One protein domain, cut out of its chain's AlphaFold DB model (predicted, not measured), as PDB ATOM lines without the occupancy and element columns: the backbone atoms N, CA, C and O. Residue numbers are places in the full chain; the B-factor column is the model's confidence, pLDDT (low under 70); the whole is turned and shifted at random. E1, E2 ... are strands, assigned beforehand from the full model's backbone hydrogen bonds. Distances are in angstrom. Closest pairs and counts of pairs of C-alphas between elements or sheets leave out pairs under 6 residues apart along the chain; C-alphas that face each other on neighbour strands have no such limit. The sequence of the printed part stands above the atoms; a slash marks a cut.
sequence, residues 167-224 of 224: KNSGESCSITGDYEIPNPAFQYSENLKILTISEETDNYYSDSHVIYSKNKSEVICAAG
ATOM      1  N   LYS A 167     -50.229  29.547 -21.728       91.50
ATOM      2  CA  LYS A 167     -49.880  28.155 -22.036       91.50
ATOM      3  C   LYS A 167     -48.393  27.922 -22.294       91.50
ATOM      4  O   LYS A 167     -47.856  26.872 -21.960       91.50
ATOM      5  N   ASN A 168     -47.707  28.929 -22.836       90.75
ATOM      6  CA  ASN A 168     -46.272  28.895 -23.111       90.75
ATOM      7  C   ASN A 168     -45.432  29.481 -21.964       90.75
ATOM      8  O   ASN A 168     -44.382  30.073 -22.224       90.75
ATOM      9  N   SER A 169     -45.891  29.356 -20.714       93.19
ATOM     10  CA  SER A 169     -45.135  29.830 -19.552       93.19
ATOM     11  C   SER A 169     -43.740  29.210 -19.471       93.19
ATOM     12  O   SER A 169     -43.450  28.188 -20.095       93.19
ATOM     13  N   GLY A 170     -42.869  29.811 -18.666       93.31
ATOM     14  CA  GLY A 170     -41.604  29.190 -18.296       93.31
ATOM     15  C   GLY A 170     -41.771  27.943 -17.425       93.31
ATOM     16  O   GLY A 170     -42.875  27.582 -17.012       93.31
ATOM     17  N   GLU A 171     -40.639  27.308 -17.119       94.75
ATOM     18  CA  GLU A 171     -40.597  26.049 -16.365       94.75
ATOM     19  C   GLU A 171     -40.805  26.210 -14.855       94.75
ATOM     20  O   GLU A 171     -41.071  25.224 -14.166       94.75
ATOM     21  N   SER A 172     -40.674  27.430 -14.331       92.94
ATOM     22  CA  SER A 172     -40.822  27.719 -12.909       92.94
ATOM     23  C   SER A 172     -41.661  28.965 -12.644       92.94
ATOM     24  O   SER A 172     -41.603  29.948 -13.385       92.94
ATOM     25  N   CYS A 173     -42.427  28.917 -11.558       92.25
ATOM     26  CA  CYS A 173     -43.199  30.028 -11.021       92.25
ATOM     27  C   CYS A 173     -43.095  30.015  -9.492       92.25
ATOM     28  O   CYS A 173     -43.245  28.966  -8.859       92.25
ATOM     29  N   SER A 174     -42.858  31.185  -8.906       90.19
ATOM     30  CA  SER A 174     -42.913  31.380  -7.461       90.19
ATOM     31  C   SER A 174     -44.061  32.318  -7.135       90.19
ATOM     32  O   SER A 174     -44.097  33.431  -7.652       90.19
ATOM     33  N   ILE A 175     -44.977  31.870  -6.283       88.81
ATOM     34  CA  ILE A 175     -46.020  32.723  -5.722       88.81
ATOM     35  C   ILE A 175     -45.427  33.501  -4.545       88.81
ATOM     36  O   ILE A 175     -44.867  32.903  -3.620       88.81
ATOM     37  N   THR A 176     -45.550  34.822  -4.601       87.38
ATOM     38  CA  THR A 176     -45.221  35.774  -3.535       87.38
ATOM     39  C   THR A 176     -46.509  36.213  -2.831       87.38
ATOM     40  O   THR A 176     -47.559  36.338  -3.463       87.38
ATOM     41  N   GLY A 177     -46.444  36.435  -1.517       87.25
ATOM     42  CA  GLY A 177     -47.559  36.933  -0.716       87.25
ATOM     43  C   GLY A 177     -48.798  36.033  -0.603       87.25
ATOM     44  O   GLY A 177     -48.852  34.884  -1.043       87.25
ATOM     45  N   ASP A 178     -49.828  36.605   0.019       87.81
ATOM     46  CA  ASP A 178     -51.115  35.967   0.323       87.81
ATOM     47  C   ASP A 178     -52.222  36.305  -0.687       87.81
ATOM     48  O   ASP A 178     -53.416  36.230  -0.382       87.81
ATOM     49  N   TYR A 179     -51.835  36.688  -1.904       88.38
ATOM     50  CA  TYR A 179     -52.778  37.041  -2.959       88.38
ATOM     51  C   TYR A 179     -53.612  35.832  -3.403       88.38
ATOM     52  O   TYR A 179     -53.180  34.681  -3.347       88.38
ATOM     53  N   GLU A 180     -54.833  36.083  -3.876       88.19
ATOM     54  CA  GLU A 180     -55.624  35.044  -4.536       88.19
ATOM     55  C   GLU A 180     -54.844  34.509  -5.749       88.19
ATOM     56  O   GLU A 180     -54.416  35.266  -6.622       88.19
ATOM     57  N   ILE A 181     -54.636  33.192  -5.788       87.50
ATOM     58  CA  ILE A 181     -54.005  32.528  -6.928       87.50
ATOM     59  C   ILE A 181     -55.081  32.349  -8.000       87.50
ATOM     60  O   ILE A 181     -56.127  31.763  -7.698       87.50
ATOM     61  N   PRO A 182     -54.855  32.805  -9.248       83.31
ATOM     62  CA  PRO A 182     -55.838  32.597 -10.292       83.31
ATOM     63  C   PRO A 182     -56.186  31.105 -10.423       83.31
ATOM     64  O   PRO A 182     -55.338  30.217 -10.411       83.31
ATOM     65  N   ASN A 183     -57.471  30.802 -10.515       74.88
ATOM     66  CA  ASN A 183     -57.994  29.471 -10.797       74.88
ATOM     67  C   ASN A 183     -58.839  29.503 -12.085       74.88
ATOM     68  O   ASN A 183     -59.809  30.269 -12.141       74.88
ATOM     69  N   PRO A 184     -58.527  28.697 -13.113       70.31
ATOM     70  CA  PRO A 184     -57.422  27.739 -13.180       70.31
ATOM     71  C   PRO A 184     -56.152  28.381 -13.770       70.31
ATOM     72  O   PRO A 184     -55.966  28.348 -14.982       70.31
ATOM     73  N   ALA A 185     -55.268  28.964 -12.939       72.56
ATOM     74  CA  ALA A 185     -54.050  29.643 -13.413       72.56
ATOM     75  C   ALA A 185     -53.190  28.717 -14.262       72.56
ATOM     76  O   ALA A 185     -52.860  29.036 -15.393       72.56
ATOM     77  N   PHE A 186     -52.837  27.557 -13.719       85.19
ATOM     78  CA  PHE A 186     -51.796  26.715 -14.302       85.19
ATOM     79  C   PHE A 186     -52.331  25.602 -15.203       85.19
ATOM     80  O   PHE A 186     -51.539  24.889 -15.803       85.19
ATOM     81  N   GLN A 187     -53.655  25.469 -15.355       81.62
ATOM     82  CA  GLN A 187     -54.265  24.387 -16.142       81.62
ATOM     83  C   GLN A 187     -53.809  24.369 -17.604       81.62
ATOM     84  O   GLN A 187     -53.779  23.305 -18.216       81.62
ATOM     85  N   TYR A 188     -53.500  25.535 -18.168       83.38
ATOM     86  CA  TYR A 188     -53.088  25.648 -19.566       83.38
ATOM     87  C   TYR A 188     -51.580  25.657 -19.747       83.38
ATOM     88  O   TYR A 188     -51.130  25.558 -20.881       83.38
ATOM     89  N   SER A 189     -50.806  25.789 -18.668       88.38
ATOM     90  CA  SER A 189     -49.353  25.782 -18.769       88.38
ATOM     91  C   SER A 189     -48.868  24.414 -19.240       88.38
ATOM     92  O   SER A 189     -49.114  23.405 -18.587       88.38
ATOM     93  N   GLU A 190     -48.160  24.387 -20.368       87.19
ATOM     94  CA  GLU A 190     -47.601  23.156 -20.940       87.19
ATOM     95  C   GLU A 190     -46.163  22.881 -20.464       87.19
ATOM     96  O   GLU A 190     -45.628  21.798 -20.693       87.19
ATOM     97  N   ASN A 191     -45.521  23.860 -19.815       90.44
ATOM     98  CA  ASN A 191     -44.092  23.817 -19.486       90.44
ATOM     99  C   ASN A 191     -43.787  23.886 -17.984       90.44
ATOM    100  O   ASN A 191     -42.646  23.611 -17.601       90.44
ATOM    101  N   LEU A 192     -44.730  24.334 -17.148       92.69
ATOM    102  CA  LEU A 192     -44.469  24.622 -15.740       92.69
ATOM    103  C   LEU A 192     -44.227  23.335 -14.950       92.69
ATOM    104  O   LEU A 192     -45.163  22.611 -14.644       92.69
ATOM    105  N   LYS A 193     -42.979  23.127 -14.531       92.31
ATOM    106  CA  LYS A 193     -42.529  21.960 -13.755       92.31
ATOM    107  C   LYS A 193     -42.347  22.269 -12.275       92.31
ATOM    108  O   LYS A 193     -42.451  21.382 -11.435       92.31
ATOM    109  N   ILE A 194     -42.009  23.519 -11.958       91.94
ATOM    110  CA  ILE A 194     -41.654  23.946 -10.606       91.94
ATOM    111  C   ILE A 194     -42.609  25.046 -10.170       91.94
ATOM    112  O   ILE A 194     -42.565  26.162 -10.678       91.94
ATOM    113  N   LEU A 195     -43.425  24.739  -9.172       92.38
ATOM    114  CA  LEU A 195     -44.274  25.712  -8.505       92.38
ATOM    115  C   LEU A 195     -43.896  25.774  -7.026       92.38
ATOM    116  O   LEU A 195     -43.855  24.747  -6.346       92.38
ATOM    117  N   THR A 196     -43.576  26.968  -6.537       91.62
ATOM    118  CA  THR A 196     -43.153  27.192  -5.146       91.62
ATOM    119  C   THR A 196     -43.803  28.437  -4.564       91.62
ATOM    120  O   THR A 196     -44.289  29.289  -5.300       91.62
ATOM    121  N   ILE A 197     -43.772  28.567  -3.242       90.69
ATOM    122  CA  ILE A 197     -44.037  29.834  -2.555       90.69
ATOM    123  C   ILE A 197     -42.684  30.395  -2.113       90.69
ATOM    124  O   ILE A 197     -41.889  29.669  -1.515       90.69
ATOM    125  N   SER A 198     -42.387  31.646  -2.457       86.94
ATOM    126  CA  SER A 198     -41.062  32.249  -2.228       86.94
ATOM    127  C   SER A 198     -40.840  32.769  -0.810       86.94
ATOM    128  O   SER A 198     -39.695  33.003  -0.429       86.94
ATOM    129  N   GLU A 199     -41.904  32.959  -0.036       87.25
ATOM    130  CA  GLU A 199     -41.858  33.470   1.334       87.25
ATOM    131  C   GLU A 199     -42.898  32.786   2.228       87.25
ATOM    132  O   GLU A 199     -43.724  32.003   1.761       87.25
ATOM    133  N   GLU A 200     -42.832  33.017   3.537       86.44
ATOM    134  CA  GLU A 200     -43.866  32.511   4.434       86.44
ATOM    135  C   GLU A 200     -45.169  33.286   4.209       86.44
ATOM    136  O   GLU A 200     -45.190  34.507   4.314       86.44
ATOM    137  N   THR A 201     -46.241  32.558   3.908       88.81
ATOM    138  CA  THR A 201     -47.582  33.107   3.680       88.81
ATOM    139  C   THR A 201     -48.559  32.550   4.714       88.81
ATOM    140  O   THR A 201     -48.358  31.442   5.233       88.81
ATOM    141  N   ASP A 202     -49.612  33.290   5.039       92.56
ATOM    142  CA  ASP A 202     -50.647  32.867   5.988       92.56
ATOM    143  C   ASP A 202     -51.636  31.872   5.359       92.56
ATOM    144  O   ASP A 202     -52.166  30.993   6.047       92.56
ATOM    145  N   ASN A 203     -51.858  31.963   4.046       92.19
ATOM    146  CA  ASN A 203     -52.903  31.234   3.329       92.19
ATOM    147  C   ASN A 203     -52.405  29.988   2.605       92.19
ATOM    148  O   ASN A 203     -53.199  29.067   2.387       92.19
ATOM    149  N   TYR A 204     -51.116  29.911   2.260       93.19
ATOM    150  CA  TYR A 204     -50.621  28.874   1.361       93.19
ATOM    151  C   TYR A 204     -49.411  28.109   1.899       93.19
ATOM    152  O   TYR A 204     -48.657  28.539   2.770       93.19
ATOM    153  N   TYR A 205     -49.237  26.910   1.360       92.44
ATOM    154  CA  TYR A 205     -48.089  26.050   1.597       92.44
ATOM    155  C   TYR A 205     -47.751  25.308   0.303       92.44
ATOM    156  O   TYR A 205     -48.657  24.870  -0.400       92.44
ATOM    157  N   SER A 206     -46.463  25.145  -0.012       92.25
ATOM    158  CA  SER A 206     -46.032  24.356  -1.172       92.25
ATOM    159  C   SER A 206     -45.273  23.109  -0.736       92.25
ATOM    160  O   SER A 206     -44.436  23.165   0.167       92.25
ATOM    161  N   ASP A 207     -45.579  21.987  -1.378       93.31
ATOM    162  CA  ASP A 207     -44.858  20.721  -1.248       93.31
ATOM    163  C   ASP A 207     -44.921  19.974  -2.577       93.31
ATOM    164  O   ASP A 207     -45.977  19.901  -3.204       93.31
ATOM    165  N   SER A 208     -43.783  19.430  -3.008       91.94
ATOM    166  CA  SER A 208     -43.684  18.613  -4.223       91.94
ATOM    167  C   SER A 208     -44.309  19.278  -5.465       91.94
ATOM    168  O   SER A 208     -44.983  18.623  -6.252       91.94
ATOM    169  N   HIS A 209     -44.093  20.591  -5.623       92.62
ATOM    170  CA  HIS A 209     -44.622  21.430  -6.715       92.62
ATOM    171  C   HIS A 209     -46.155  21.557  -6.777       92.62
ATOM    172  O   HIS A 209     -46.720  21.961  -7.795       92.62
ATOM    173  N   VAL A 210     -46.824  21.260  -5.665       92.12
ATOM    174  CA  VAL A 210     -48.255  21.473  -5.453       92.12
ATOM    175  C   VAL A 210     -48.433  22.563  -4.400       92.12
ATOM    176  O   VAL A 210     -47.756  22.551  -3.368       92.12
ATOM    177  N   ILE A 211     -49.340  23.505  -4.653       92.31
ATOM    178  CA  ILE A 211     -49.769  24.506  -3.678       92.31
ATOM    179  C   ILE A 211     -51.044  24.020  -2.998       92.31
ATOM    180  O   ILE A 211     -52.038  23.682  -3.644       92.31
ATOM    181  N   TYR A 212     -51.008  24.038  -1.674       93.31
ATOM    182  CA  TYR A 212     -52.104  23.712  -0.781       93.31
ATOM    183  C   TYR A 212     -52.532  24.952  -0.001       93.31
ATOM    184  O   TYR A 212     -51.750  25.893   0.175       93.31
ATOM    185  N   SER A 213     -53.742  24.918   0.552       93.88
ATOM    186  CA  SER A 213     -54.095  25.803   1.661       93.88
ATOM    187  C   SER A 213     -53.130  25.580   2.839       93.88
ATOM    188  O   SER A 213     -52.609  24.477   3.033       93.88
ATOM    189  N   LYS A 214     -52.883  26.601   3.668       93.69
ATOM    190  CA  LYS A 214     -51.919  26.531   4.789       93.69
ATOM    191  C   LYS A 214     -52.206  25.380   5.757       93.69
ATOM    192  O   LYS A 214     -51.290  24.711   6.234       93.69
ATOM    193  N   ASN A 215     -53.486  25.118   6.021       94.44
ATOM    194  CA  ASN A 215     -53.962  24.008   6.854       94.44
ATOM    195  C   ASN A 215     -53.938  22.636   6.140       94.44
ATOM    196  O   ASN A 215     -54.325  21.637   6.742       94.44
ATOM    197  N   LYS A 216     -53.497  22.585   4.876       94.00
ATOM    198  CA  LYS A 216     -53.402  21.400   4.011       94.00
ATOM    199  C   LYS A 216     -54.736  20.683   3.759       94.00
ATOM    200  O   LYS A 216     -54.742  19.482   3.500       94.00
ATOM    201  N   SER A 217     -55.863  21.394   3.849       95.19
ATOM    202  CA  SER A 217     -57.193  20.829   3.572       95.19
ATOM    203  C   SER A 217     -57.577  20.850   2.093       95.19
ATOM    204  O   SER A 217     -58.447  20.082   1.692       95.19
ATOM    205  N   GLU A 218     -56.958  21.717   1.291       93.44
ATOM    206  CA  GLU A 218     -57.291  21.915  -0.120       93.44
ATOM    207  C   GLU A 218     -56.026  21.929  -0.980       93.44
ATOM    208  O   GLU A 218     -55.006  22.494  -0.586       93.44
ATOM    209  N   VAL A 219     -56.104  21.322  -2.167       91.81
ATOM    210  CA  VAL A 219     -55.141  21.546  -3.253       91.81
ATOM    211  C   VAL A 219     -55.629  22.756  -4.035       91.81
ATOM    212  O   VAL A 219     -56.734  22.729  -4.575       91.81
ATOM    213  N   ILE A 220     -54.817  23.806  -4.094       91.06
ATOM    214  CA  ILE A 220     -55.155  25.053  -4.786       91.06
ATOM    215  C   ILE A 220     -54.781  24.941  -6.261       91.06
ATOM    216  O   ILE A 220     -55.597  25.201  -7.143       91.06
ATOM    217  N   CYS A 221     -53.546  24.522  -6.531       90.50
ATOM    218  CA  CYS A 221     -53.036  24.291  -7.875       90.50
ATOM    219  C   CYS A 221     -51.741  23.470  -7.836       90.50
ATOM    220  O   CYS A 221     -51.159  23.245  -6.776       90.50
ATOM    221  N   ALA A 222     -51.287  23.012  -8.997       89.50
ATOM    222  CA  ALA A 222     -50.049  22.262  -9.145       89.50
ATOM    223  C   ALA A 222     -49.333  22.671 -10.435       89.50
ATOM    224  O   ALA A 222     -49.977  23.137 -11.378       89.50
ATOM    225  N   ALA A 223     -48.016  22.474 -10.460       86.62
ATOM    226  CA  ALA A 223     -47.272  22.343 -11.709       86.62
ATOM    227  C   ALA A 223     -47.768  21.104 -12.488       86.62
ATOM    228  O   ALA A 223     -48.164  20.113 -11.867       86.62
ATOM    229  N   GLY A 224     -47.789  21.193 -13.820       68.06
ATOM    230  CA  GLY A 224     -48.300  20.167 -14.739       68.06
ATOM    231  C   GLY A 224     -47.191  19.374 -15.411       68.06
ATOM    232  O   GLY A 224     -46.184  19.994 -15.813       68.06
TER     233      GLY A 224
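What this domain is: This is residues 167 to 224 of the 224 residues of an uncharacterized protein of Trichomonas vaginalis (UniProt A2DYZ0). With little regular structure, this small domain sets a three-strand meander, E3-E4-E5, beside a two-strand parallel ribbon, E1-E2, and a long loop, residues 176 to 193, arcs from E1 back to E2. The 58 printed residues hold no named helix and five strands, E1 to E5, 20 residues in all: all strand. The whole is compact, radius of gyration of the C-alphas 10.6 A, spanning 30 by 20 by 19 A.

Where its parts are: E3 is residues 204 to 207, 10.3 A; E4 210 to 213, 10.2 A; E5 219 to 222, 7.8 A, ending at C-alpha 222 (-50.049, 22.262, -9.145). E1 is 172 to 175, 10.2 A, beginning at C-alpha 172 (-40.822, 27.719, -12.909); E2 is 194 to 197, 10.3 A.

How they stand to each other: In the meander, each strand the antiparallel neighbour of the one before, hairpin E3-E4 has N 212 and O 205 2.8 A apart, and hairpin E4-E5 N 211 and O 221 2.8 A. The closest C-alphas of E2 and E3, Thr 196 and Ser 206, are 5.7 A apart. E1 and E2 are parallel, with N 175 and O 196 2.8 A apart. E1 is apart from E3, E4 and E5.

The domain as a whole: The C-alphas farthest apart, Asn 168 and Asn 215, are 31.3 A apart. The printed part has no cut; link E1 to E2 is long. Only residue 224 has pLDDT under 70.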